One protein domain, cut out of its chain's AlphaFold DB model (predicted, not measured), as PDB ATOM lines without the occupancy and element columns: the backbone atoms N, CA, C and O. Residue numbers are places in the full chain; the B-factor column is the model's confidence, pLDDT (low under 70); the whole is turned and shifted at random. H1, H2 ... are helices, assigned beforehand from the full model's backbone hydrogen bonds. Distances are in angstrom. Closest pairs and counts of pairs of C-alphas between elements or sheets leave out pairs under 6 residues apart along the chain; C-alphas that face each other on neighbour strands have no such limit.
ATOM      1  N   MET A   1     -11.303 -51.189 -42.088       81.88
ATOM      2  CA  MET A   1     -11.012 -49.767 -42.392       81.88
ATOM      3  C   MET A   1     -12.245 -48.920 -42.638       81.88
ATOM      4  O   MET A   1     -12.305 -47.857 -42.042       81.88
ATOM      5  N   ALA A   2     -13.213 -49.354 -43.457       90.38
ATOM      6  CA  ALA A   2     -14.342 -48.500 -43.838       90.38
ATOM      7  C   ALA A   2     -15.078 -47.859 -42.640       90.38
ATOM      8  O   ALA A   2     -15.153 -46.637 -42.565       90.38
ATOM      9  N   LEU A   3     -15.506 -48.680 -41.673       95.19
ATOM     10  CA  LEU A   3     -16.199 -48.225 -40.462       95.19
ATOM     11  C   LEU A   3     -15.364 -47.274 -39.591       95.19
ATOM     12  O   LEU A   3     -15.870 -46.267 -39.112       95.19
ATOM     13  N   ILE A   4     -14.080 -47.578 -39.379       95.50
ATOM     14  CA  ILE A   4     -13.221 -46.754 -38.512       95.50
ATOM     15  C   ILE A   4     -12.979 -45.379 -39.147       95.50
ATOM     16  O   ILE A   4     -12.978 -44.379 -38.437       95.50
ATOM     17  N   THR A   5     -12.830 -45.297 -40.474       97.88
ATOM     18  CA  THR A   5     -12.716 -43.999 -41.153       97.88
ATOM     19  C   THR A   5     -13.987 -43.167 -40.982       97.88
ATOM     20  O   THR A   5     -13.891 -41.993 -40.641       97.88
ATOM     21  N   THR A   6     -15.177 -43.744 -41.179       97.81
ATOM     22  CA  THR A   6     -16.434 -42.991 -41.008       97.81
ATOM     23  C   THR A   6     -16.675 -42.585 -39.560       97.81
ATOM     24  O   THR A   6     -17.177 -41.493 -39.304       97.81
ATOM     25  N   LEU A   7     -16.254 -43.419 -38.605       98.00
ATOM     26  CA  LEU A   7     -16.248 -43.069 -37.188       98.00
ATOM     27  C   LEU A   7     -15.310 -41.887 -36.914       98.00
ATOM     28  O   LEU A   7     -15.714 -40.935 -36.260       98.00
ATOM     29  N   ALA A   8     -14.090 -41.897 -37.458       98.44
ATOM     30  CA  ALA A   8     -13.178 -40.764 -37.329       98.44
ATOM     31  C   ALA A   8     -13.774 -39.481 -37.929       98.44
ATOM     32  O   ALA A   8     -13.720 -38.437 -37.284       98.44
ATOM     33  N   ASN A   9     -14.410 -39.558 -39.103       98.50
ATOM     34  CA  ASN A   9     -15.095 -38.414 -39.715       98.50
ATOM     35  C   ASN A   9     -16.197 -37.856 -38.799       98.50
ATOM     36  O   ASN A   9     -16.279 -36.642 -38.631       98.50
ATOM     37  N   ALA A  10     -16.994 -38.727 -38.164       98.38
ATOM     38  CA  ALA A  10     -18.043 -38.332 -37.220       98.38
ATOM     39  C   ALA A  10     -17.499 -37.582 -35.991       98.38
ATOM     40  O   ALA A  10     -18.160 -36.669 -35.497       98.38
ATOM     41  N   TYR A  11     -16.283 -37.918 -35.544       98.69
ATOM     42  CA  TYR A  11     -15.528 -37.208 -34.501       98.69
ATOM     43  C   TYR A  11     -14.808 -35.944 -35.017       98.69
ATOM     44  O   TYR A  11     -14.101 -35.278 -34.267       98.69
ATOM     45  N   GLY A  12     -14.988 -35.577 -36.291       98.50
ATOM     46  CA  GLY A  12     -14.349 -34.414 -36.918       98.50
ATOM     47  C   GLY A  12     -12.942 -34.683 -37.461       98.50
ATOM     48  O   GLY A  12     -12.281 -33.759 -37.945       98.50
ATOM     49  N   GLY A  13     -12.491 -35.937 -37.407       98.50
ATOM     50  CA  GLY A  13     -11.225 -36.401 -37.953       98.50
ATOM     51  C   GLY A  13     -11.208 -36.399 -39.481       98.50
ATOM     52  O   GLY A  13     -12.230 -36.291 -40.157       98.50
ATOM     53  N   ARG A  14     -10.002 -36.496 -40.036       98.62
ATOM     54  CA  ARG A  14      -9.734 -36.583 -41.479       98.62
ATOM     55  C   ARG A  14      -8.417 -37.319 -41.690       98.62
ATOM     56  O   ARG A  14      -7.558 -37.261 -40.822       98.62
ATOM     57  N   TRP A  15      -8.214 -37.992 -42.818       98.56
ATOM     58  CA  TRP A  15      -6.940 -38.682 -43.082       98.56
ATOM     59  C   TRP A  15      -5.752 -37.719 -43.214       98.56
ATOM     60  O   TRP A  15      -4.703 -37.931 -42.608       98.56
ATOM     61  N   PHE A  16      -5.948 -36.645 -43.979       98.69
ATOM     62  CA  PHE A  16      -4.935 -35.648 -44.315       98.69
ATOM     63  C   PHE A  16      -5.510 -34.234 -44.202       98.69
ATOM     64  O   PHE A  16      -6.707 -34.043 -44.433       98.69
ATOM     65  N   ASP A  17      -4.677 -33.250 -43.870       98.56
ATOM     66  CA  ASP A  17      -5.007 -31.835 -44.074       98.56
ATOM     67  C   ASP A  17      -4.745 -31.379 -45.519       98.56
ATOM     68  O   ASP A  17      -4.328 -32.164 -46.368       98.56
ATOM     69  N   GLU A  18      -5.012 -30.104 -45.810       98.25
ATOM     70  CA  GLU A  18      -4.855 -29.499 -47.142       98.25
ATOM     71  C   GLU A  18      -3.401 -29.497 -47.650       98.25
ATOM     72  O   GLU A  18      -3.173 -29.326 -48.845       98.25
ATOM     73  N   GLN A  19      -2.420 -29.730 -46.770       98.44
ATOM     74  CA  GLN A  19      -1.001 -29.867 -47.103       98.44
ATOM     75  C   GLN A  19      -0.568 -31.339 -47.200       98.44
ATOM     76  O   GLN A  19       0.627 -31.625 -47.243       98.44
ATOM     77  N   TRP A  20      -1.524 -32.274 -47.246       98.44
ATOM     78  CA  TRP A  20      -1.285 -33.720 -47.257       98.44
ATOM     79  C   TRP A  20      -0.544 -34.250 -46.021       98.44
ATOM     80  O   TRP A  20       0.011 -35.351 -46.054       98.44
ATOM     81  N   LYS A  21      -0.563 -33.527 -44.895       98.56
ATOM     82  CA  LYS A  21      -0.000 -34.038 -43.643       98.56
ATOM     83  C   LYS A  21      -0.996 -35.016 -42.997       98.56
ATOM     84  O   LYS A  21      -2.149 -34.630 -42.774       98.56
ATOM     85  N   PRO A  22      -0.589 -36.258 -42.662       98.50
ATOM     86  CA  PRO A  22      -1.444 -37.198 -41.938       98.50
ATOM     87  C   PRO A  22      -1.919 -36.604 -40.609       98.50
ATOM     88  O   PRO A  22      -1.160 -35.882 -39.965       98.50
ATOM     89  N   GLN A  23      -3.145 -36.910 -40.187       98.56
ATOM     90  CA  GLN A  23      -3.742 -36.316 -38.978       98.56
ATOM     91  C   GLN A  23      -3.979 -37.331 -37.848       98.56
ATOM     92  O   GLN A  23      -4.750 -37.067 -36.931       98.56
ATOM     93  N   PHE A  24      -3.347 -38.506 -37.890       98.19
ATOM     94  CA  PHE A  24      -3.531 -39.549 -36.869       98.19
ATOM     95  C   PHE A  24      -3.055 -39.152 -35.463       98.19
ATOM     96  O   PHE A  24      -3.427 -39.802 -34.490       98.19
ATOM     97  N   ASP A  25      -2.242 -38.100 -35.351       97.62
ATOM     98  CA  ASP A  25      -1.767 -37.519 -34.090       97.62
ATOM     99  C   ASP A  25      -2.730 -36.473 -33.493       97.62
ATOM    100  O   ASP A  25      -2.449 -35.908 -32.436       97.62
ATOM    101  N   GLN A  26      -3.864 -36.212 -34.151       98.56
ATOM    102  CA  GLN A  26      -4.868 -35.239 -33.720       98.56
ATOM    103  C   GLN A  26      -5.902 -35.861 -32.757       98.56
ATOM    104  O   GLN A  26      -6.157 -37.072 -32.821       98.56
ATOM    105  N   PRO A  27      -6.513 -35.059 -31.858       98.50
ATOM    106  CA  PRO A  27      -7.448 -35.562 -30.848       98.50
ATOM    107  C   PRO A  27      -8.648 -36.301 -31.450       98.50
ATOM    108  O   PRO A  27      -9.053 -37.322 -30.907       98.50
ATOM    109  N   GLU A  28      -9.150 -35.874 -32.610       98.50
ATOM    110  CA  GLU A  28     -10.324 -36.482 -33.242       98.50
ATOM    111  C   GLU A  28     -10.096 -37.966 -33.601       98.50
ATOM    112  O   GLU A  28     -10.973 -38.805 -33.395       98.50
ATOM    113  N   TRP A  29      -8.897 -38.321 -34.083       98.44
ATOM    114  CA  TRP A  29      -8.536 -39.720 -34.356       98.44
ATOM    115  C   TRP A  29      -8.341 -40.528 -33.077       98.44
ATOM    116  O   TRP A  29      -8.744 -41.693 -33.015       98.44
ATOM    117  N   LYS A  30      -7.727 -39.919 -32.057       98.19
ATOM    118  CA  LYS A  30      -7.528 -40.552 -30.752       98.19
ATOM    119  C   LYS A  30      -8.867 -40.892 -30.100       98.19
ATOM    120  O   LYS A  30      -9.034 -42.010 -29.617       98.19
ATOM    121  N   ASP A  31      -9.811 -39.959 -30.107       98.44
ATOM    122  CA  ASP A  31     -11.121 -40.129 -29.480       98.44
ATOM    123  C   ASP A  31     -11.954 -41.180 -30.222       98.44
ATOM    124  O   ASP A  31     -12.468 -42.105 -29.591       98.44
ATOM    125  N   ALA A  32     -11.975 -41.136 -31.559       98.25
ATOM    126  CA  ALA A  32     -12.647 -42.142 -32.379       98.25
ATOM    127  C   ALA A  32     -12.092 -43.560 -32.157       98.25
ATOM    128  O   ALA A  32     -12.857 -44.512 -31.967       98.25
ATOM    129  N   LEU A  33     -10.762 -43.726 -32.159       97.69
ATOM    130  CA  LEU A  33     -10.144 -45.041 -31.978       97.69
ATOM    131  C   LEU A  33     -10.331 -45.564 -30.548       97.69
ATOM    132  O   LEU A  33     -10.621 -46.747 -30.369       97.69
ATOM    133  N   ASN A  34     -10.231 -44.697 -29.537       97.81
ATOM    134  CA  ASN A  34     -10.510 -45.072 -28.151       97.81
ATOM    135  C   ASN A  34     -11.967 -45.495 -27.968       97.81
ATOM    136  O   ASN A  34     -12.220 -46.521 -27.338       97.81
ATOM    137  N   TYR A  35     -12.918 -44.751 -28.539       98.00
ATOM    138  CA  TYR A  35     -14.328 -45.129 -28.521       98.00
ATOM    139  C   TYR A  35     -14.538 -46.509 -29.154       98.00
ATOM    140  O   TYR A  35     -15.156 -47.380 -28.539       98.00
ATOM    141  N   TYR A  36     -13.970 -46.741 -30.342       97.56
ATOM    142  CA  TYR A  36     -14.059 -48.023 -31.046       97.56
ATOM    143  C   TYR A  36     -13.503 -49.187 -30.215       97.56
ATOM    144  O   TYR A  36     -14.195 -50.184 -29.994       97.56
ATOM    145  N   VAL A  37     -12.270 -49.053 -29.714       97.00
ATOM    146  CA  VAL A  37     -11.598 -50.101 -28.934       97.00
ATOM    147  C   VAL A  37     -12.332 -50.364 -27.621       97.00
ATOM    148  O   VAL A  37     -12.570 -51.522 -27.285       97.00
ATOM    149  N   ASN A  38     -12.731 -49.321 -26.890       97.25
ATOM    150  CA  ASN A  38     -13.435 -49.480 -25.618       97.25
ATOM    151  C   ASN A  38     -14.810 -50.126 -25.814       97.25
ATOM    152  O   ASN A  38     -15.150 -51.048 -25.075       97.25
ATOM    153  N   THR A  39     -15.556 -49.713 -26.841       96.88
ATOM    154  CA  THR A  39     -16.864 -50.301 -27.169       96.88
ATOM    155  C   THR A  39     -16.729 -51.785 -27.490       96.88
ATOM    156  O   THR A  39     -17.462 -52.606 -26.942       96.88
ATOM    157  N   LEU A  40     -15.760 -52.166 -28.327       96.38
ATOM    158  CA  LEU A  40     -15.565 -53.574 -28.670       96.38
ATOM    159  C   LEU A  40     -15.001 -54.405 -27.513       96.38
ATOM    160  O   LEU A  40     -15.368 -55.569 -27.385       96.38
ATOM    161  N   LYS A  41     -14.171 -53.834 -26.634       95.12
ATOM    162  CA  LYS A  41     -13.715 -54.528 -25.417       95.12
ATOM    163  C   LYS A  41     -14.851 -54.764 -24.421       95.12
ATOM    164  O   LYS A  41     -14.859 -55.791 -23.752       95.12
ATOM    165  N   GLN A  42     -15.790 -53.827 -24.311       96.38
ATOM    166  CA  GLN A  42     -16.906 -53.914 -23.366       96.38
ATOM    167  C   GLN A  42     -18.089 -54.726 -23.900       96.38
ATOM    168  O   GLN A  42     -18.786 -55.379 -23.126       96.38
ATOM    169  N   SER A  43     -18.364 -54.650 -25.202       96.88
ATOM    170  CA  SER A  43     -19.615 -55.154 -25.791       96.88
ATOM    171  C   SER A  43     -19.439 -55.833 -27.151       96.88
ATOM    172  O   SER A  43     -20.421 -56.269 -27.747       96.88
ATOM    173  N   GLY A  44     -18.210 -55.925 -27.661       96.19
ATOM    174  CA  GLY A  44     -17.915 -56.600 -28.920       96.19
ATOM    175  C   GLY A  44     -17.874 -58.127 -28.785       96.19
ATOM    176  O   GLY A  44     -17.739 -58.666 -27.683       96.19
ATOM    177  N   PRO A  45     -17.971 -58.853 -29.910       95.94
ATOM    178  CA  PRO A  45     -17.800 -60.299 -29.916       95.94
ATOM    179  C   PRO A  45     -16.341 -60.688 -29.611       95.94
ATOM    180  O   PRO A  45     -15.415 -59.922 -29.905       95.94
ATOM    181  N   PRO A  46     -16.093 -61.904 -29.094       92.38
ATOM    182  CA  PRO A  46     -14.734 -62.419 -28.978       92.38
ATOM    183  C   PRO A  46     -14.072 -62.495 -30.360       92.38
ATOM    184  O   PRO A  46     -14.714 -62.862 -31.344       92.38
ATOM    185  N   GLY A  47     -12.782 -62.155 -30.434       90.06
ATOM    186  CA  GLY A  47     -12.023 -62.205 -31.688       90.06
ATOM    187  C   GLY A  47     -12.434 -61.156 -32.728       90.06
ATOM    188  O   GLY A  47     -12.183 -61.362 -33.912       90.06
ATOM    189  N   ALA A  48     -13.038 -60.033 -32.314       92.75
ATOM    190  CA  ALA A  48     -13.531 -58.984 -33.216       92.75
ATOM    191  C   ALA A  48     -12.489 -58.453 -34.225       92.75
ATOM    192  O   ALA A  48     -12.867 -58.006 -35.303       92.75
ATOM    193  N   SER A  49     -11.189 -58.542 -33.923       91.75
ATOM    194  CA  SER A  49     -10.100 -58.181 -34.845       91.75
ATOM    195  C   SER A  49     -10.067 -59.012 -36.132       91.75
ATOM    196  O   SER A  49      -9.517 -58.561 -37.133       91.75
ATOM    197  N   SER A  50     -10.645 -60.212 -36.112       91.94
ATOM    198  CA  SER A  50     -10.698 -61.126 -37.258       91.94
ATOM    199  C   SER A  50     -12.021 -61.051 -38.026       91.94
ATOM    200  O   SER A  50     -12.175 -61.753 -39.023       91.94
ATOM    201  N   ASN A  51     -12.977 -60.227 -37.584       95.25
ATOM    202  CA  ASN A  51     -14.305 -60.176 -38.184       95.25
ATOM    203  C   ASN A  51     -14.372 -59.113 -39.285       95.25
ATOM    204  O   ASN A  51     -14.292 -57.912 -39.015       95.25
ATOM    205  N   GLY A  52     -14.570 -59.554 -40.526       95.56
ATOM    206  CA  GLY A  52     -14.946 -58.704 -41.647       95.56
ATOM    207  C   GLY A  52     -16.464 -58.569 -41.781       95.56
ATOM    208  O   GLY A  52     -17.232 -58.849 -40.859       95.56
ATOM    209  N   PHE A  53     -16.917 -58.133 -42.956       97.12
ATOM    210  CA  PHE A  53     -18.345 -57.970 -43.247       97.12
ATOM    211  C   PHE A  53     -19.126 -59.285 -43.080       97.12
ATOM    212  O   PHE A  53     -20.151 -59.314 -42.404       97.12
ATOM    213  N   ASN A  54     -18.624 -60.386 -43.653       97.75
ATOM    214  CA  ASN A  54     -19.331 -61.669 -43.656       97.75
ATOM    215  C   ASN A  54     -19.403 -62.301 -42.260       97.75
ATOM    216  O   ASN A  54     -20.431 -62.868 -41.892       97.75
ATOM    217  N   GLU A  55     -18.341 -62.182 -41.462       97.88
ATOM    218  CA  GLU A  55     -18.316 -62.693 -40.091       97.88
ATOM    219  C   GLU A  55     -19.316 -61.933 -39.209       97.88
ATOM    220  O   GLU A  55     -20.062 -62.550 -38.445       97.88
ATOM    221  N   ASN A  56     -19.397 -60.604 -39.354       98.25
ATOM    222  CA  ASN A  56     -20.376 -59.795 -38.625       98.25
ATOM    223  C   ASN A  56     -21.816 -60.040 -39.107       98.25
ATOM    224  O   ASN A  56     -22.717 -60.150 -38.272       98.25
ATOM    225  N   LEU A  57     -22.033 -60.231 -40.414       98.44
ATOM    226  CA  LEU A  57     -23.325 -60.650 -40.964       98.44
ATOM    227  C   LEU A  57     -23.785 -61.978 -40.349       98.44
ATOM    228  O   LEU A  57     -24.928 -62.100 -39.912       98.44
ATOM    229  N   ALA A  58     -22.890 -62.966 -40.260       98.25
ATOM    230  CA  ALA A  58     -23.195 -64.254 -39.648       98.25
ATOM    231  C   ALA A  58     -23.526 -64.120 -38.149       98.25
ATOM    232  O   ALA A  58     -24.473 -64.749 -37.663       98.25
ATOM    233  N   LEU A  59     -22.793 -63.276 -37.413       98.25
ATOM    234  CA  LEU A  59     -23.094 -62.979 -36.010       98.25
ATOM    235  C   LEU A  59     -24.493 -62.372 -35.851       98.25
ATOM    236  O   LEU A  59     -25.269 -62.871 -35.030       98.25
ATOM    237  N   PHE A  60     -24.834 -61.367 -36.661       98.69
ATOM    238  CA  PHE A  60     -26.146 -60.721 -36.646       98.69
ATOM    239  C   PHE A  60     -27.269 -61.705 -36.992       98.69
ATOM    240  O   PHE A  60     -28.179 -61.904 -36.188       98.69
ATOM    241  N   ASN A  61     -27.146 -62.427 -38.108       98.38
ATOM    242  CA  ASN A  61     -28.129 -63.421 -38.546       98.38
ATOM    243  C   ASN A  61     -28.330 -64.556 -37.533       98.38
ATOM    244  O   ASN A  61     -29.407 -65.149 -37.468       98.38
ATOM    245  N   SER A  62     -27.314 -64.865 -36.722       98.06
ATOM    246  CA  SER A  62     -27.410 -65.866 -35.654       98.06
ATOM    247  C   SER A  62     -28.044 -65.350 -34.354       98.06
ATOM    248  O   SER A  62     -28.238 -66.149 -33.434       98.06
ATOM    249  N   GLY A  63     -28.367 -64.054 -34.271       98.00
ATOM    250  CA  GLY A  63     -28.921 -63.400 -33.083       98.00
ATOM    251  C   GLY A  63     -27.889 -63.063 -32.004       98.00
ATOM    252  O   GLY A  63     -28.253 -62.888 -30.847       98.00
ATOM    253  N   LYS A  64     -26.599 -62.997 -32.359       97.94
ATOM    254  CA  LYS A  64     -25.486 -62.721 -31.429       97.94
ATOM    255  C   LYS A  64     -24.959 -61.286 -31.508       97.94
ATOM    256  O   LYS A  64     -23.961 -60.971 -30.870       97.94
ATOM    257  N   CYS A  65     -25.598 -60.433 -32.301       98.25
ATOM    258  CA  CYS A  65     -25.251 -59.026 -32.442       98.25
ATOM    259  C   CYS A  65     -26.538 -58.199 -32.386       98.25
ATOM    260  O   CYS A  65     -27.421 -58.396 -33.215       98.25
ATOM    261  N   ALA A  66     -26.655 -57.314 -31.394       97.50
ATOM    262  CA  ALA A  66     -27.844 -56.479 -31.217       97.50
ATOM    263  C   ALA A  66     -27.822 -55.231 -32.115       97.50
ATOM    264  O   ALA A  66     -28.854 -54.829 -32.641       97.50
ATOM    265  N   ILE A  67     -26.644 -54.625 -32.296       97.81
ATOM    266  CA  ILE A  67     -26.438 -53.438 -33.131       97.81
ATOM    267  C   ILE A  67     -25.220 -53.688 -34.013       97.81
ATOM    268  O   ILE A  67     -24.128 -53.940 -33.508       97.81
ATOM    269  N   TRP A  68     -25.405 -53.575 -35.325       98.06
ATOM    270  CA  TRP A  68     -24.339 -53.689 -36.314       98.06
ATOM    271  C   TRP A  68     -24.398 -52.494 -37.267       98.06
ATOM    272  O   TRP A  68     -25.408 -52.271 -37.930       98.06
ATOM    273  N   VAL A  69     -23.322 -51.705 -37.296       97.75
ATOM    274  CA  VAL A  69     -23.186 -50.522 -38.159       97.75
ATOM    275  C   VAL A  69     -22.312 -50.896 -39.351       97.75
ATOM    276  O   VAL A  69     -21.102 -51.054 -39.196       97.75
ATOM    277  N   ASP A  70     -22.918 -51.072 -40.526       97.81
ATOM    278  CA  ASP A  70     -22.212 -51.543 -41.725       97.81
ATOM    279  C   ASP A  70     -22.980 -51.235 -43.024       97.81
ATOM    280  O   ASP A  70     -23.933 -50.453 -43.035       97.81
ATOM    281  N   ALA A  71     -22.552 -51.834 -44.136       97.56
ATOM    282  CA  ALA A  71     -23.099 -51.620 -45.466       97.56
ATOM    283  C   ALA A  71     -24.611 -51.876 -45.528       97.56
ATOM    284  O   ALA A  71     -25.095 -52.953 -45.183       97.56
ATOM    285  N   SER A  72     -25.346 -50.932 -46.116       97.12
ATOM    286  CA  SER A  72     -26.798 -51.020 -46.325       97.12
ATOM    287  C   SER A  72     -27.248 -52.247 -47.127       97.12
ATOM    288  O   SER A  72     -28.375 -52.706 -46.958       97.12
ATOM    289  N   VAL A  73     -26.366 -52.828 -47.953       96.69
ATOM    290  CA  VAL A  73     -26.629 -54.086 -48.676       96.69
ATOM    291  C   VAL A  73     -26.951 -55.248 -47.731       96.69
ATOM    292  O   VAL A  73     -27.676 -56.155 -48.117       96.69
ATOM    293  N   ALA A  74     -26.477 -55.201 -46.479       97.50
ATOM    294  CA  ALA A  74     -26.804 -56.186 -45.452       97.50
ATOM    295  C   ALA A  74     -28.315 -56.291 -45.190       97.50
ATOM    296  O   ALA A  74     -28.774 -57.356 -44.787       97.50
ATOM    297  N   GLY A  75     -29.083 -55.224 -45.450       97.12
ATOM    298  CA  GLY A  75     -30.523 -55.158 -45.210       97.12
ATOM    299  C   GLY A  75     -31.300 -56.336 -45.798       97.12
ATOM    300  O   GLY A  75     -32.135 -56.913 -45.102       97.12
ATOM    301  N   SER A  76     -30.989 -56.746 -47.033       96.00
ATOM    302  CA  SER A  76     -31.645 -57.899 -47.666       96.00
ATOM    303  C   SER A  76     -31.316 -59.201 -46.936       96.00
ATOM    304  O   SER A  76     -32.212 -59.967 -46.604       96.00
ATOM    305  N   PHE A  77     -30.047 -59.417 -46.589       97.00
ATOM    306  CA  PHE A  77     -29.592 -60.635 -45.914       97.00
ATOM    307  C   PHE A  77     -30.126 -60.772 -44.486       97.00
ATOM    308  O   PHE A  77     -30.502 -61.868 -44.074       97.00
ATOM    309  N   VAL A  78     -30.166 -59.676 -43.722       97.75
ATOM    310  CA  VAL A  78     -30.602 -59.720 -42.316       97.75
ATOM    311  C   VAL A  78     -32.116 -59.844 -42.169       97.75
ATOM    312  O   VAL A  78     -32.574 -60.287 -41.117       97.75
ATOM    313  N   THR A  79     -32.876 -59.498 -43.215       96.44
ATOM    314  CA  THR A  79     -34.345 -59.630 -43.280       96.44
ATOM    315  C   THR A  79     -34.815 -60.858 -44.061       96.44
ATOM    316  O   THR A  79     -36.011 -61.147 -44.091       96.44
ATOM    317  N   ASP A  80     -33.900 -61.632 -44.652       94.81
ATOM    318  CA  ASP A  80     -34.237 -62.887 -45.318       94.81
ATOM    319  C   ASP A  80     -34.419 -64.012 -44.288       94.81
ATOM    320  O   ASP A  80     -33.461 -64.480 -43.666       94.81
ATOM    321  N   LYS A  81     -35.654 -64.508 -44.145       94.44
ATOM    322  CA  LYS A  81     -36.005 -65.607 -43.226       94.44
ATOM    323  C   LYS A  81     -35.278 -66.921 -43.523       94.44
ATOM    324  O   LYS A  81     -35.194 -67.773 -42.640       94.44
ATOM    325  N   LYS A  82     -34.764 -67.116 -44.743       94.06
ATOM    326  CA  LYS A  82     -33.953 -68.293 -45.094       94.06
ATOM    327  C   LYS A  82     -32.527 -68.194 -44.545       94.06
ATOM    328  O   LYS A  82     -31.876 -69.223 -44.382       94.06
ATOM    329  N   GLN A  83     -32.046 -66.981 -44.264       94.19
ATOM    330  CA  GLN A  83     -30.654 -66.706 -43.891       94.19
ATOM    331  C   GLN A  83     -30.496 -66.174 -42.459       94.19
ATOM    332  O   GLN A  83     -29.449 -66.383 -41.845       94.19
ATOM    333  N   SER A  84     -31.517 -65.512 -41.912       97.94
ATOM    334  CA  SER A  84     -31.469 -64.801 -40.633       97.94
ATOM    335  C   SER A  84     -32.499 -65.330 -39.638       97.94
ATOM    336  O   SER A  84     -33.704 -65.328 -39.889       97.94
ATOM    337  N   LYS A  85     -32.027 -65.726 -38.448       98.31
ATOM    338  CA  LYS A  85     -32.877 -66.144 -37.316       98.31
ATOM    339  C   LYS A  85     -33.601 -64.973 -36.654       98.31
ATOM    340  O   LYS A  85     -34.490 -65.194 -35.837       98.31
ATOM    341  N   VAL A  86     -33.202 -63.745 -36.976       98.12
ATOM    342  CA  VAL A  86     -33.736 -62.510 -36.392       98.12
ATOM    343  C   VAL A  86     -34.479 -61.653 -37.413       98.12
ATOM    344  O   VAL A  86     -34.808 -60.517 -37.097       98.12
ATOM    345  N   ALA A  87     -34.779 -62.189 -38.603       97.31
ATOM    346  CA  ALA A  87     -35.378 -61.459 -39.723       97.31
ATOM    347  C   ALA A  87     -36.628 -60.636 -39.361       97.31
ATOM    348  O   ALA A  87     -36.798 -59.529 -39.861       97.31
ATOM    349  N   ASP A  88     -37.465 -61.145 -38.454       96.44
ATOM    350  CA  ASP A  88     -38.699 -60.479 -38.013       96.44
ATOM    351  C   ASP A  88     -38.483 -59.397 -36.933       96.44
ATOM    352  O   ASP A  88     -39.430 -58.722 -36.542       96.44
ATOM    353  N   ASN A  89     -37.250 -59.218 -36.447       97.19
ATOM    354  CA  ASN A  89     -36.908 -58.331 -35.327       97.19
ATOM    355  C   ASN A  89     -35.857 -57.268 -35.695       97.19
ATOM    356  O   ASN A  89     -35.248 -56.670 -34.807       97.19
ATOM    357  N   VAL A  90     -35.605 -57.040 -36.987       98.12
ATOM    358  CA  VAL A  90     -34.583 -56.085 -37.440       98.12
ATOM    359  C   VAL A  90     -35.170 -54.684 -37.601       98.12
ATOM    360  O   VAL A  90     -36.115 -54.477 -38.360       98.12
ATOM    361  N   GLY A  91     -34.562 -53.708 -36.925       97.81
ATOM    362  CA  GLY A  91     -34.784 -52.280 -37.153       97.81
ATOM    363  C   GLY A  91     -33.638 -51.648 -37.943       97.81
ATOM    364  O   GLY A  91     -32.502 -52.115 -37.881       97.81
ATOM    365  N   PHE A  92     -33.925 -50.558 -38.656       98.06
ATOM    366  CA  PHE A  92     -32.933 -49.800 -39.420       98.06
ATOM    367  C   PHE A  92     -32.943 -48.334 -38.994       98.06
ATOM    368  O   PHE A  92     -34.005 -47.727 -38.864       98.06
ATOM    369  N   THR A  93     -31.757 -47.764 -38.795       97.44
ATOM    370  CA  THR A  93     -31.560 -46.344 -38.487       97.44
ATOM    371  C   THR A  93     -30.287 -45.832 -39.159       97.44
ATOM    372  O   THR A  93     -29.502 -46.619 -39.693       97.44
ATOM    373  N   TYR A  94     -30.122 -44.512 -39.202       96.62
ATOM    374  CA  TYR A  94     -28.994 -43.865 -39.863       96.62
ATOM    375  C   TYR A  94     -27.692 -44.159 -39.116       96.62
ATOM    376  O   TYR A  94     -27.704 -44.471 -37.923       96.62
ATOM    377  N   ALA A  95     -26.563 -44.052 -39.821       95.69
ATOM    378  CA  ALA A  95     -25.257 -44.190 -39.192       95.69
ATOM    379  C   ALA A  95     -25.118 -43.183 -38.029       95.69
ATOM    380  O   ALA A  95     -25.486 -42.016 -38.193       95.69
ATOM    381  N   PRO A  96     -24.605 -43.614 -36.861       96.12
ATOM    382  CA  PRO A  96     -24.414 -42.724 -35.727       96.12
ATOM    383  C   PRO A  96     -23.384 -41.644 -36.061       96.12
ATOM    384  O   PRO A  96     -22.476 -41.852 -36.869       96.12
ATOM    385  N   HIS A  97     -23.515 -40.494 -35.411       96.31
ATOM    386  CA  HIS A  97     -22.602 -39.373 -35.565       96.31
ATOM    387  C   HIS A  97     -22.324 -38.705 -34.215       96.31
ATOM    388  O   HIS A  97     -23.057 -38.937 -33.257       96.31
ATOM    389  N   GLU A  98     -21.274 -37.884 -34.157       97.31
ATOM    390  CA  GLU A  98     -20.876 -37.148 -32.952       97.31
ATOM    391  C   GLU A  98     -20.905 -35.640 -33.248       97.31
ATOM    392  O   GLU A  98     -21.979 -35.040 -33.323       97.31
ATOM    393  N   VAL A  99     -19.752 -35.024 -33.526       98.19
ATOM    394  CA  VAL A  99     -19.643 -33.574 -33.765       98.19
ATOM    395  C   VAL A  99     -20.106 -33.151 -35.162       98.19
ATOM    396  O   VAL A  99     -20.296 -31.963 -35.420       98.19
ATOM    397  N   THR A 100     -20.253 -34.101 -36.089       97.69
ATOM    398  CA  THR A 100     -20.693 -33.860 -37.469       97.69
ATOM    399  C   THR A 100     -21.331 -35.113 -38.064       97.69
ATOM    400  O   THR A 100     -20.873 -36.221 -37.804       97.69
ATOM    401  N   ASP A 101     -22.330 -34.942 -38.926       95.94
ATOM    402  CA  ASP A 101     -22.903 -36.001 -39.771       95.94
ATOM    403  C   ASP A 101     -22.133 -36.191 -41.096       95.94
ATOM    404  O   ASP A 101     -22.230 -37.230 -41.751       95.94
ATOM    405  N   LYS A 102     -21.317 -35.207 -41.497       97.06
ATOM    406  CA  LYS A 102     -20.460 -35.307 -42.688       97.06
ATOM    407  C   LYS A 102     -19.548 -36.531 -42.624       97.06
ATOM    408  O   LYS A 102     -18.657 -36.614 -41.783       97.06
ATOM    409  N   GLY A 103     -19.769 -37.454 -43.558       96.69
ATOM    410  CA  GLY A 103     -18.965 -38.661 -43.722       96.69
ATOM    411  C   GLY A 103     -19.148 -39.724 -42.642       96.69
ATOM    412  O   GLY A 103     -18.323 -40.639 -42.591       96.69
ATOM    413  N   SER A 104     -20.201 -39.637 -41.817       95.88
ATOM    414  CA  SER A 104     -20.560 -40.686 -40.848       95.88
ATOM    415  C   SER A 104     -21.117 -41.951 -41.522       95.88
ATOM    416  O   SER A 104     -21.003 -43.048 -40.983       95.88
ATOM    417  N   SER A 105     -21.650 -41.823 -42.742       95.38
ATOM    418  CA  SER A 105     -22.040 -42.927 -43.631       95.38
ATOM    419  C   SER A 105     -21.206 -42.927 -44.911       95.38
ATOM    420  O   SER A 105     -20.933 -41.856 -45.455       95.38
ATOM    421  N   TRP A 106     -20.856 -44.100 -45.449       96.38
ATOM    422  CA  TRP A 106     -20.031 -44.198 -46.658       96.38
ATOM    423  C   TRP A 106     -20.814 -44.410 -47.956       96.38
ATOM    424  O   TRP A 106     -21.978 -44.804 -47.960       96.38
ATOM    425  N   LEU A 107     -20.117 -44.222 -49.081       96.62
ATOM    426  CA  LEU A 107     -20.594 -44.563 -50.421       96.62
ATOM    427  C   LEU A 107     -19.668 -45.612 -51.036       96.62
ATOM    428  O   LEU A 107     -18.461 -45.396 -51.145       96.62
ATOM    429  N   TYR A 108     -20.225 -46.751 -51.437       95.75
ATOM    430  CA  TYR A 108     -19.469 -47.824 -52.073       95.75
ATOM    431  C   TYR A 108     -20.322 -48.557 -53.105       95.75
ATOM    432  O   TYR A 108     -21.516 -48.763 -52.893       95.75
ATOM    433  N   SER A 109     -19.694 -48.986 -54.196       95.19
ATOM    434  CA  SER A 109     -20.305 -49.840 -55.212       95.19
ATOM    435  C   SER A 109     -19.354 -50.967 -55.582       95.19
ATOM    436  O   SER A 109     -18.191 -50.722 -55.903       95.19
ATOM    437  N   TRP A 110     -19.869 -52.193 -55.615       95.75
ATOM    438  CA  TRP A 110     -19.210 -53.289 -56.316       95.75
ATOM    439  C   TRP A 110     -19.482 -53.149 -57.815       95.75
ATOM    440  O   TRP A 110     -20.606 -52.857 -58.224       95.75
ATOM    441  N   ASP A 160     -42.627 -48.431 -55.202       96.75
ATOM    442  CA  ASP A 160     -43.453 -48.590 -53.995       96.75
ATOM    443  C   ASP A 160     -43.539 -50.053 -53.544       96.75
ATOM    444  O   ASP A 160     -43.516 -50.336 -52.348       96.75
ATOM    445  N   GLU A 161     -43.557 -50.992 -54.493       95.25
ATOM    446  CA  GLU A 161     -43.500 -52.426 -54.208       95.25
ATOM    447  C   GLU A 161     -42.184 -52.810 -53.521       95.25
ATOM    448  O   GLU A 161     -42.206 -53.448 -52.468       95.25
ATOM    449  N   TYR A 162     -41.045 -52.350 -54.054       96.25
ATOM    450  CA  TYR A 162     -39.744 -52.602 -53.438       96.25
ATOM    451  C   TYR A 162     -39.658 -51.994 -52.039       96.25
ATOM    452  O   TYR A 162     -39.264 -52.675 -51.101       96.25
ATOM    453  N   LYS A 163     -40.098 -50.744 -51.861       96.44
ATOM    454  CA  LYS A 163     -40.102 -50.081 -50.546       96.44
ATOM    455  C   LYS A 163     -41.015 -50.763 -49.531       96.44
ATOM    456  O   LYS A 163     -40.717 -50.735 -48.342       96.44
ATOM    457  N   LYS A 164     -42.118 -51.365 -49.982       95.62
ATOM    458  CA  LYS A 164     -43.019 -52.142 -49.125       95.62
ATOM    459  C   LYS A 164     -42.407 -53.486 -48.725       95.62
ATOM    460  O   LYS A 164     -42.624 -53.926 -47.602       95.62
ATOM    461  N   ALA A 165     -41.669 -54.133 -49.627       95.00
ATOM    462  CA  ALA A 165     -41.041 -55.433 -49.385       95.00
ATOM    463  C   ALA A 165     -39.710 -55.337 -48.615       95.00
ATOM    464  O   ALA A 165     -39.382 -56.233 -47.843       95.00
ATOM    465  N   ALA A 166     -38.941 -54.268 -48.821       96.56
ATOM    466  CA  ALA A 166     -37.623 -54.054 -48.236       96.56
ATOM    467  C   ALA A 166     -37.676 -52.925 -47.187       96.56
ATOM    468  O   ALA A 166     -37.566 -51.749 -47.551       96.56
ATOM    469  N   PRO A 167     -37.784 -53.236 -45.880       95.31
ATOM    470  CA  PRO A 167     -37.908 -52.221 -44.823       95.31
ATOM    471  C   PRO A 167     -36.696 -51.273 -44.731       95.31
ATOM    472  O   PRO A 167     -36.804 -50.162 -44.222       95.31
ATOM    473  N   PHE A 168     -35.549 -51.678 -45.279       96.69
ATOM    474  CA  PHE A 168     -34.323 -50.882 -45.372       96.69
ATOM    475  C   PHE A 168     -34.255 -49.972 -46.618       96.69
ATOM    476  O   PHE A 168     -33.307 -49.196 -46.766       96.69
ATOM    477  N   ALA A 169     -35.210 -50.051 -47.552       97.50
ATOM    478  CA  ALA A 169     -35.103 -49.380 -48.849       97.50
ATOM    479  C   ALA A 169     -35.087 -47.849 -48.745       97.50
ATOM    480  O   ALA A 169     -34.263 -47.205 -49.398       97.50
ATOM    481  N   ASN A 170     -35.973 -47.262 -47.932       96.69
ATOM    482  CA  ASN A 170     -36.072 -45.804 -47.800       96.69
ATOM    483  C   ASN A 170     -34.791 -45.218 -47.213       96.69
ATOM    484  O   ASN A 170     -34.160 -44.386 -47.860       96.69
ATOM    485  N   ILE A 171     -34.337 -45.757 -46.079       96.19
ATOM    486  CA  ILE A 171     -33.122 -45.276 -45.424       96.19
ATOM    487  C   ILE A 171     -31.878 -45.454 -46.300       96.19
ATOM    488  O   ILE A 171     -30.999 -44.592 -46.323       96.19
ATOM    489  N   THR A 172     -31.828 -46.529 -47.095       97.38
ATOM    490  CA  THR A 172     -30.760 -46.743 -48.078       97.38
ATOM    491  C   THR A 172     -30.796 -45.667 -49.163       97.38
ATOM    492  O   THR A 172     -29.765 -45.069 -49.465       97.38
ATOM    493  N   LEU A 173     -31.967 -45.392 -49.748       96.75
ATOM    494  CA  LEU A 173     -32.121 -44.370 -50.788       96.75
ATOM    495  C   LEU A 173     -31.798 -42.965 -50.270       96.75
ATOM    496  O   LEU A 173     -31.174 -42.176 -50.976       96.75
ATOM    497  N   GLU A 174     -32.239 -42.645 -49.059       95.81
ATOM    498  CA  GLU A 174     -31.988 -41.361 -48.406       95.81
ATOM    499  C   GLU A 174     -30.495 -41.184 -48.122       95.81
ATOM    500  O   GLU A 174     -29.925 -40.170 -48.521       95.81
ATOM    501  N   SER A 175     -29.835 -42.214 -47.582       95.69
ATOM    502  CA  SER A 175     -28.381 -42.220 -47.365       95.69
ATOM    503  C   SER A 175     -27.601 -42.019 -48.671       95.69
ATOM    504  O   SER A 175     -26.659 -41.230 -48.723       95.69
ATOM    505  N   LEU A 176     -28.022 -42.669 -49.764       95.50
ATOM    506  CA  LEU A 176     -27.395 -42.507 -51.083       95.50
ATOM    507  C   LEU A 176     -27.527 -41.082 -51.642       95.50
ATOM    508  O   LEU A 176     -26.619 -40.618 -52.328       95.50
ATOM    509  N   LYS A 177     -28.635 -40.385 -51.365       94.31
ATOM    510  CA  LYS A 177     -28.865 -39.009 -51.843       94.31
ATOM    511  C   LYS A 177     -27.990 -37.978 -51.136       94.31
ATOM    512  O   LYS A 177     -27.670 -36.960 -51.743       94.31
ATOM    513  N   VAL A 178     -27.645 -38.217 -49.871       94.00
ATOM    514  CA  VAL A 178     -26.879 -37.264 -49.050       94.00
ATOM    515  C   VAL A 178     -25.379 -37.558 -49.027       94.00
ATOM    516  O   VAL A 178     -24.593 -36.683 -48.669       94.00
ATOM    517  N   ALA A 179     -24.960 -38.761 -49.432       95.25
ATOM    518  CA  ALA A 179     -23.554 -39.134 -49.471       95.25
ATOM    519  C   ALA A 179     -22.737 -38.188 -50.373       95.25
ATOM    520  O   ALA A 179     -22.981 -38.073 -51.575       95.25
ATOM    521  N   ASN A 180     -21.723 -37.540 -49.796       97.25
ATOM    522  CA  ASN A 180     -20.904 -36.555 -50.496       97.25
ATOM    523  C   ASN A 180     -19.400 -36.860 -50.365       97.25
ATOM    524  O   ASN A 180     -18.728 -36.312 -49.490       97.25
ATOM    525  N   PRO A 181     -18.826 -37.679 -51.264       97.62
ATOM    526  CA  PRO A 181     -17.399 -37.989 -51.229       97.62
ATOM    527  C   PRO A 181     -16.497 -36.790 -51.555       97.62
ATOM    528  O   PRO A 181     -15.295 -36.888 -51.339       97.62
ATOM    529  N   LYS A 182     -17.032 -35.671 -52.069       97.94
ATOM    530  CA  LYS A 182     -16.254 -34.448 -52.336       97.94
ATOM    531  C   LYS A 182     -16.094 -33.554 -51.103       97.94
ATOM    532  O   LYS A 182     -15.246 -32.672 -51.112       97.94
ATOM    533  N   ALA A 183     -16.910 -33.756 -50.069       97.62
ATOM    534  CA  ALA A 183     -16.804 -33.054 -48.792       97.62
ATOM    535  C   ALA A 183     -17.027 -34.047 -47.634       97.62
ATOM    536  O   ALA A 183     -18.046 -33.968 -46.943       97.62
ATOM    537  N   PRO A 184     -16.108 -35.015 -47.450       97.38
ATOM    538  CA  PRO A 184     -16.321 -36.165 -46.573       97.38
ATOM    539  C   PRO A 184     -16.135 -35.861 -45.079       97.38
ATOM    540  O   PRO A 184     -16.416 -36.722 -44.259       97.38
ATOM    541  N   THR A 185     -15.638 -34.680 -44.711       98.44
ATOM    542  CA  THR A 185     -15.185 -34.364 -43.346       98.44
ATOM    543  C   THR A 185     -15.666 -32.986 -42.888       98.44
ATOM    544  O   THR A 185     -16.049 -32.139 -43.701       98.44
ATOM    545  N   LEU A 186     -15.629 -32.738 -41.571       98.19
ATOM    546  CA  LEU A 186     -15.974 -31.436 -40.984       98.19
ATOM    547  C   LEU A 186     -15.055 -30.316 -41.493       98.19
ATOM    548  O   LEU A 186     -15.530 -29.287 -41.975       98.19
ATOM    549  N   LYS A 187     -13.740 -30.540 -41.388       98.44
ATOM    550  CA  LYS A 187     -12.682 -29.664 -41.914       98.44
ATOM    551  C   LYS A 187     -12.413 -29.998 -43.393       98.44
ATOM    552  O   LYS A 187     -12.580 -31.159 -43.770       98.44
ATOM    553  N   PRO A 188     -11.973 -29.034 -44.224       98.31
ATOM    554  CA  PRO A 188     -11.644 -29.287 -45.629       98.31
ATOM    555  C   PRO A 188     -10.497 -30.296 -45.779       98.31
ATOM    556  O   PRO A 188      -9.667 -30.456 -44.878       98.31
ATOM    557  N   VAL A 189     -10.467 -30.984 -46.922       98.62
ATOM    558  CA  VAL A 189      -9.491 -32.030 -47.259       98.62
ATOM    559  C   VAL A 189      -9.095 -31.954 -48.737       98.62
ATOM    560  O   VAL A 189      -9.911 -31.528 -49.554       98.62
ATOM    561  N   PRO A 190      -7.883 -32.405 -49.113       98.12
ATOM    562  CA  PRO A 190      -7.415 -32.381 -50.501       98.12
ATOM    563  C   PRO A 190      -7.822 -33.624 -51.316       98.12
ATOM    564  O   PRO A 190      -7.384 -33.780 -52.454       98.12
ATOM    565  N   TYR A 191      -8.617 -34.534 -50.745       98.31
ATOM    566  CA  TYR A 191      -8.971 -35.818 -51.351       98.31
ATOM    567  C   TYR A 191     -10.478 -35.997 -51.541       98.31
ATOM    568  O   TYR A 191     -11.294 -35.333 -50.905       98.31
ATOM    569  N   VAL A 192     -10.836 -36.948 -52.405       98.12
ATOM    570  CA  VAL A 192     -12.202 -37.450 -52.577       98.12
ATOM    571  C   VAL A 192     -12.316 -38.815 -51.890       98.12
ATOM    572  O   VAL A 192     -11.356 -39.585 -51.846       98.12
ATOM    573  N   GLY A 193     -13.497 -39.114 -51.353       97.31
ATOM    574  CA  GLY A 193     -13.832 -40.388 -50.718       97.31
ATOM    575  C   GLY A 193     -14.167 -40.238 -49.234       97.31
ATOM    576  O   GLY A 193     -13.617 -39.389 -48.544       97.31
ATOM    577  N   ILE A 194     -15.124 -41.042 -48.759       98.12
ATOM    578  CA  ILE A 194     -15.629 -40.952 -47.381       98.12
ATOM    579  C   ILE A 194     -14.860 -41.903 -46.462       98.12
ATOM    580  O   ILE A 194     -14.235 -41.488 -45.494       98.12
ATOM    581  N   GLN A 195     -14.909 -43.192 -46.782       96.88
ATOM    582  CA  GLN A 195     -14.307 -44.288 -46.026       96.88
ATOM    583  C   GLN A 195     -12.894 -44.653 -46.502       96.88
ATOM    584  O   GLN A 195     -12.202 -45.457 -45.871       96.88
ATOM    585  N   LEU A 196     -12.496 -44.082 -47.640       96.12
ATOM    586  CA  LEU A 196     -11.212 -44.254 -48.303       96.12
ATOM    587  C   LEU A 196     -10.733 -42.918 -48.872       96.12
ATOM    588  O   LEU A 196     -11.548 -42.031 -49.113       96.12
ATOM    589  N   VAL A 197      -9.433 -42.810 -49.133       97.56
ATOM    590  CA  VAL A 197      -8.821 -41.676 -49.840       97.56
ATOM    591  C   VAL A 197      -8.548 -42.121 -51.276       97.56
ATOM    592  O   VAL A 197      -7.856 -43.115 -51.485       97.56
ATOM    593  N   THR A 198      -9.087 -41.427 -52.282       96.25
ATOM    594  CA  THR A 198      -8.914 -41.804 -53.698       96.25
ATOM    595  C   THR A 198      -7.537 -41.408 -54.246       96.25
ATOM    596  O   THR A 198      -7.431 -40.540 -55.113       96.25
ATOM    597  N   ILE A 199      -6.487 -42.048 -53.737       97.75
ATOM    598  CA  ILE A 199      -5.111 -41.971 -54.244       97.75
ATOM    599  C   ILE A 199      -4.579 -43.388 -54.518       97.75
ATOM    600  O   ILE A 199      -5.002 -44.328 -53.833       97.75
ATOM    601  N   PRO A 200      -3.674 -43.582 -55.496       97.88
ATOM    602  CA  PRO A 200      -3.136 -44.906 -55.836       97.88
ATOM    603  C   PRO A 200      -2.515 -45.651 -54.645       97.88
ATOM    604  O   PRO A 200      -2.640 -46.870 -54.523       97.88
ATOM    605  N   GLU A 201      -1.885 -44.917 -53.732       97.88
ATOM    606  CA  GLU A 201      -1.146 -45.441 -52.585       97.88
ATOM    607  C   GLU A 201      -2.068 -45.941 -51.464       97.88
ATOM    608  O   GLU A 201      -1.619 -46.643 -50.552       97.88
ATOM    609  N   PHE A 202      -3.364 -45.605 -51.508       97.81
ATOM    610  CA  PHE A 202      -4.268 -45.839 -50.385       97.81
ATOM    611  C   PHE A 202      -4.452 -47.320 -50.056       97.81
ATOM    612  O   PHE A 202      -4.693 -47.656 -48.901       97.81
ATOM    613  N   GLN A 203      -4.296 -48.223 -51.027       96.94
ATOM    614  CA  GLN A 203      -4.349 -49.658 -50.736       96.94
ATOM    615  C   GLN A 203      -3.254 -50.072 -49.744       96.94
ATOM    616  O   GLN A 203      -3.541 -50.758 -48.762       96.94
ATOM    617  N   ALA A 204      -2.019 -49.612 -49.954       97.69
ATOM    618  CA  ALA A 204      -0.901 -49.912 -49.067       97.69
ATOM    619  C   ALA A 204      -1.032 -49.165 -47.730       97.69
ATOM    620  O   ALA A 204      -0.938 -49.781 -46.667       97.69
ATOM    621  N   ILE A 205      -1.323 -47.859 -47.784       97.44
ATOM    622  CA  ILE A 205      -1.493 -47.015 -46.592       97.44
ATOM    623  C   ILE A 205      -2.626 -47.560 -45.711       97.44
ATOM    624  O   ILE A 205      -2.428 -47.814 -44.524       97.44
ATOM    625  N   GLY A 206      -3.804 -47.785 -46.292       96.88
ATOM    626  CA  GLY A 206      -4.982 -48.289 -45.594       96.88
ATOM    627  C   GLY A 206      -4.775 -49.685 -45.010       96.88
ATOM    628  O   GLY A 206      -5.246 -49.949 -43.906       96.88
ATOM    629  N   THR A 207      -4.031 -50.557 -45.700       96.94
ATOM    630  CA  THR A 207      -3.655 -51.878 -45.167       96.94
ATOM    631  C   THR A 207      -2.760 -51.739 -43.940       96.94
ATOM    632  O   THR A 207      -3.056 -52.326 -42.900       96.94
ATOM    633  N   SER A 208      -1.700 -50.932 -44.031       97.31
ATOM    634  CA  SER A 208      -0.750 -50.743 -42.931       97.31
ATOM    635  C   SER A 208      -1.417 -50.119 -41.702       97.31
ATOM    636  O   SER A 208      -1.310 -50.656 -40.601       97.31
ATOM    637  N   VAL A 209      -2.194 -49.047 -41.887       97.25
ATOM    638  CA  VAL A 209      -2.961 -48.411 -40.802       97.25
ATOM    639  C   VAL A 209      -3.994 -49.379 -40.218       97.25
ATOM    640  O   VAL A 209      -4.139 -49.470 -38.999       97.25
ATOM    641  N   GLY A 210      -4.678 -50.156 -41.060       96.25
ATOM    642  CA  GLY A 210      -5.654 -51.143 -40.604       96.25
ATOM    643  C   GLY A 210      -5.060 -52.235 -39.726       96.25
ATOM    644  O   GLY A 210      -5.688 -52.623 -38.744       96.25
ATOM    645  N   GLN A 211      -3.837 -52.678 -40.016       95.88
ATOM    646  CA  GLN A 211      -3.110 -53.609 -39.151       95.88
ATOM    647  C   GLN A 211      -2.815 -52.991 -37.780       95.88
ATOM    648  O   GLN A 211      -3.013 -53.659 -36.768       95.88
ATOM    649  N   GLN A 212      -2.420 -51.712 -37.725       96.69
ATOM    650  CA  GLN A 212      -2.184 -51.009 -36.457       96.69
ATOM    651  C   GLN A 212      -3.470 -50.876 -35.628       96.69
ATOM    652  O   GLN A 212      -3.469 -51.146 -34.429       96.69
ATOM    653  N   PHE A 213      -4.594 -50.527 -36.258       96.06
ATOM    654  CA  PHE A 213      -5.883 -50.428 -35.560       96.06
ATOM    655  C   PHE A 213      -6.408 -51.793 -35.107       96.06
ATOM    656  O   PHE A 213      -6.974 -51.908 -34.020       96.06
ATOM    657  N   SER A 214      -6.182 -52.841 -35.902       94.75
ATOM    658  CA  SER A 214      -6.476 -54.214 -35.494       94.75
ATOM    659  C   SER A 214      -5.618 -54.645 -34.301       94.75
ATOM    660  O   SER A 214      -6.132 -55.308 -33.405       94.75
ATOM    661  N   ALA A 215      -4.338 -54.266 -34.259       94.94
ATOM    662  CA  ALA A 215      -3.460 -54.549 -33.126       94.94
ATOM    663  C   ALA A 215      -3.927 -53.824 -31.854       94.94
ATOM    664  O   ALA A 215      -4.045 -54.453 -30.807       94.94
ATOM    665  N   ALA A 216      -4.308 -52.546 -31.957       94.06
ATOM    666  CA  ALA A 216      -4.847 -51.778 -30.829       94.06
ATOM    667  C   ALA A 216      -6.114 -52.408 -30.212       94.06
ATOM    668  O   ALA A 216      -6.349 -52.303 -29.006       94.06
ATOM    669  N   LEU A 217      -6.929 -53.084 -31.029       91.62
ATOM    670  CA  LEU A 217      -8.104 -53.813 -30.555       91.62
ATOM    671  C   LEU A 217      -7.732 -55.056 -29.726       91.62
ATOM    672  O   LEU A 217      -8.450 -55.390 -28.784       91.62
ATOM    673  N   ILE A 218      -6.617 -55.711 -30.053       90.12
ATOM    674  CA  ILE A 218      -6.136 -56.925 -29.375       90.12
ATOM    675  C   ILE A 218      -5.436 -56.584 -28.048       90.12
ATOM    676  O   ILE A 218      -5.563 -57.351 -27.094       90.12
ATOM    677  N   GLY A 219      -4.805 -55.407 -27.954       82.62
ATOM    678  CA  GLY A 219      -4.064 -54.954 -26.770       82.62
ATOM    679  C   GLY A 219      -2.568 -54.983 -27.000       82.62
ATOM    680  O   GLY A 219      -1.996 -56.091 -26.955       82.62
TER     681      GLY A 219
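This is residues 1 to 110 and 160 to 219 of the 219 residues of the protein "Mannitol ABC transporter periplasmic mannitol-binding protein" of Pseudomonas cannabina (UniProt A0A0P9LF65). Three helices make one end of the domain: H1, close to the middle of the whole, crosses H2, and the last part of H7 packs across H2. Toward the other end H3 and H4 lie side by side as a small pair, and H5 and H6 meet in a corner; a short link joins H2 to H3, the link from H4 to H5 runs across the cut, and a long link of 23 residues joins H6 to H7. The printed part has 170 residues, with seven named helices, H1 to H7 in order along the chain, and no named strand. Its class is all helix, although only 74 of the 170 printed residues are in named elements. The whole is compact, with a radius of gyration of the C-alphas of 16.6 A, and spans 49 by 39 by 29 A.

H1, residues 2 to 10, touches H2, residues 27 to 43, at a steep tilt of 55 degrees, opposite ways; their closest C-alphas, those of Ala 8 and Ala 32, are 5.2 A apart. H7, residues 202 to 218, touches H2 with residues 213 to 217 alone, the same way at a steep tilt of 50 degrees; the closest C-alphas are those of Val 37 and Leu 217, at 5.3 A. H1 and H7 are near each other, with 5 pairs of C-alphas within 10 A. H3, residues 53 to 61, touches H4, residues 74 to 79, the same way at a shallow tilt of 20 degrees, with the C-alphas of Asn 61 and Val 78 closest at 5.8 A. H5, residues 160 to 165, and H6, residues 169 to 178, touch only at the corner by their link, and only just, with 3 pairs of C-alphas within 8 A; the closest are those of Lys 163 and Ala 169, at 5.3 A. H4 and H6 are only just apart, their closest C-alphas being 8.2 A from each other. The packing of the helices is, only just, mostly crossed: one of three touching pairs, the corner left out, is at a shallow tilt. In each of the seven helices every O i to N i+4 pair is within hydrogen-bond range.

H1 begins at C-alpha 2, (-14.342, -48.500, -43.838). H2 measures 23.6 A from first to last C-alpha and ends at C-alpha 43, (-19.615, -55.154, -25.791). H6 measures 14.6 A. H7 measures 23.8 A and ends at C-alpha 218, (-6.136, -56.925, -29.375).

The two C-alphas farthest apart, those of Gln 19 and Lys 82, are 50.7 A apart. Residues 111 to 159 are not printed, and C-alphas 110 and 160 are 24.8 A apart across this cut. The links H1 to H2, H3 to H4 and H6 to H7 are long. The mean pLDDT of the printed part is 96.7, and no printed residue is under 70.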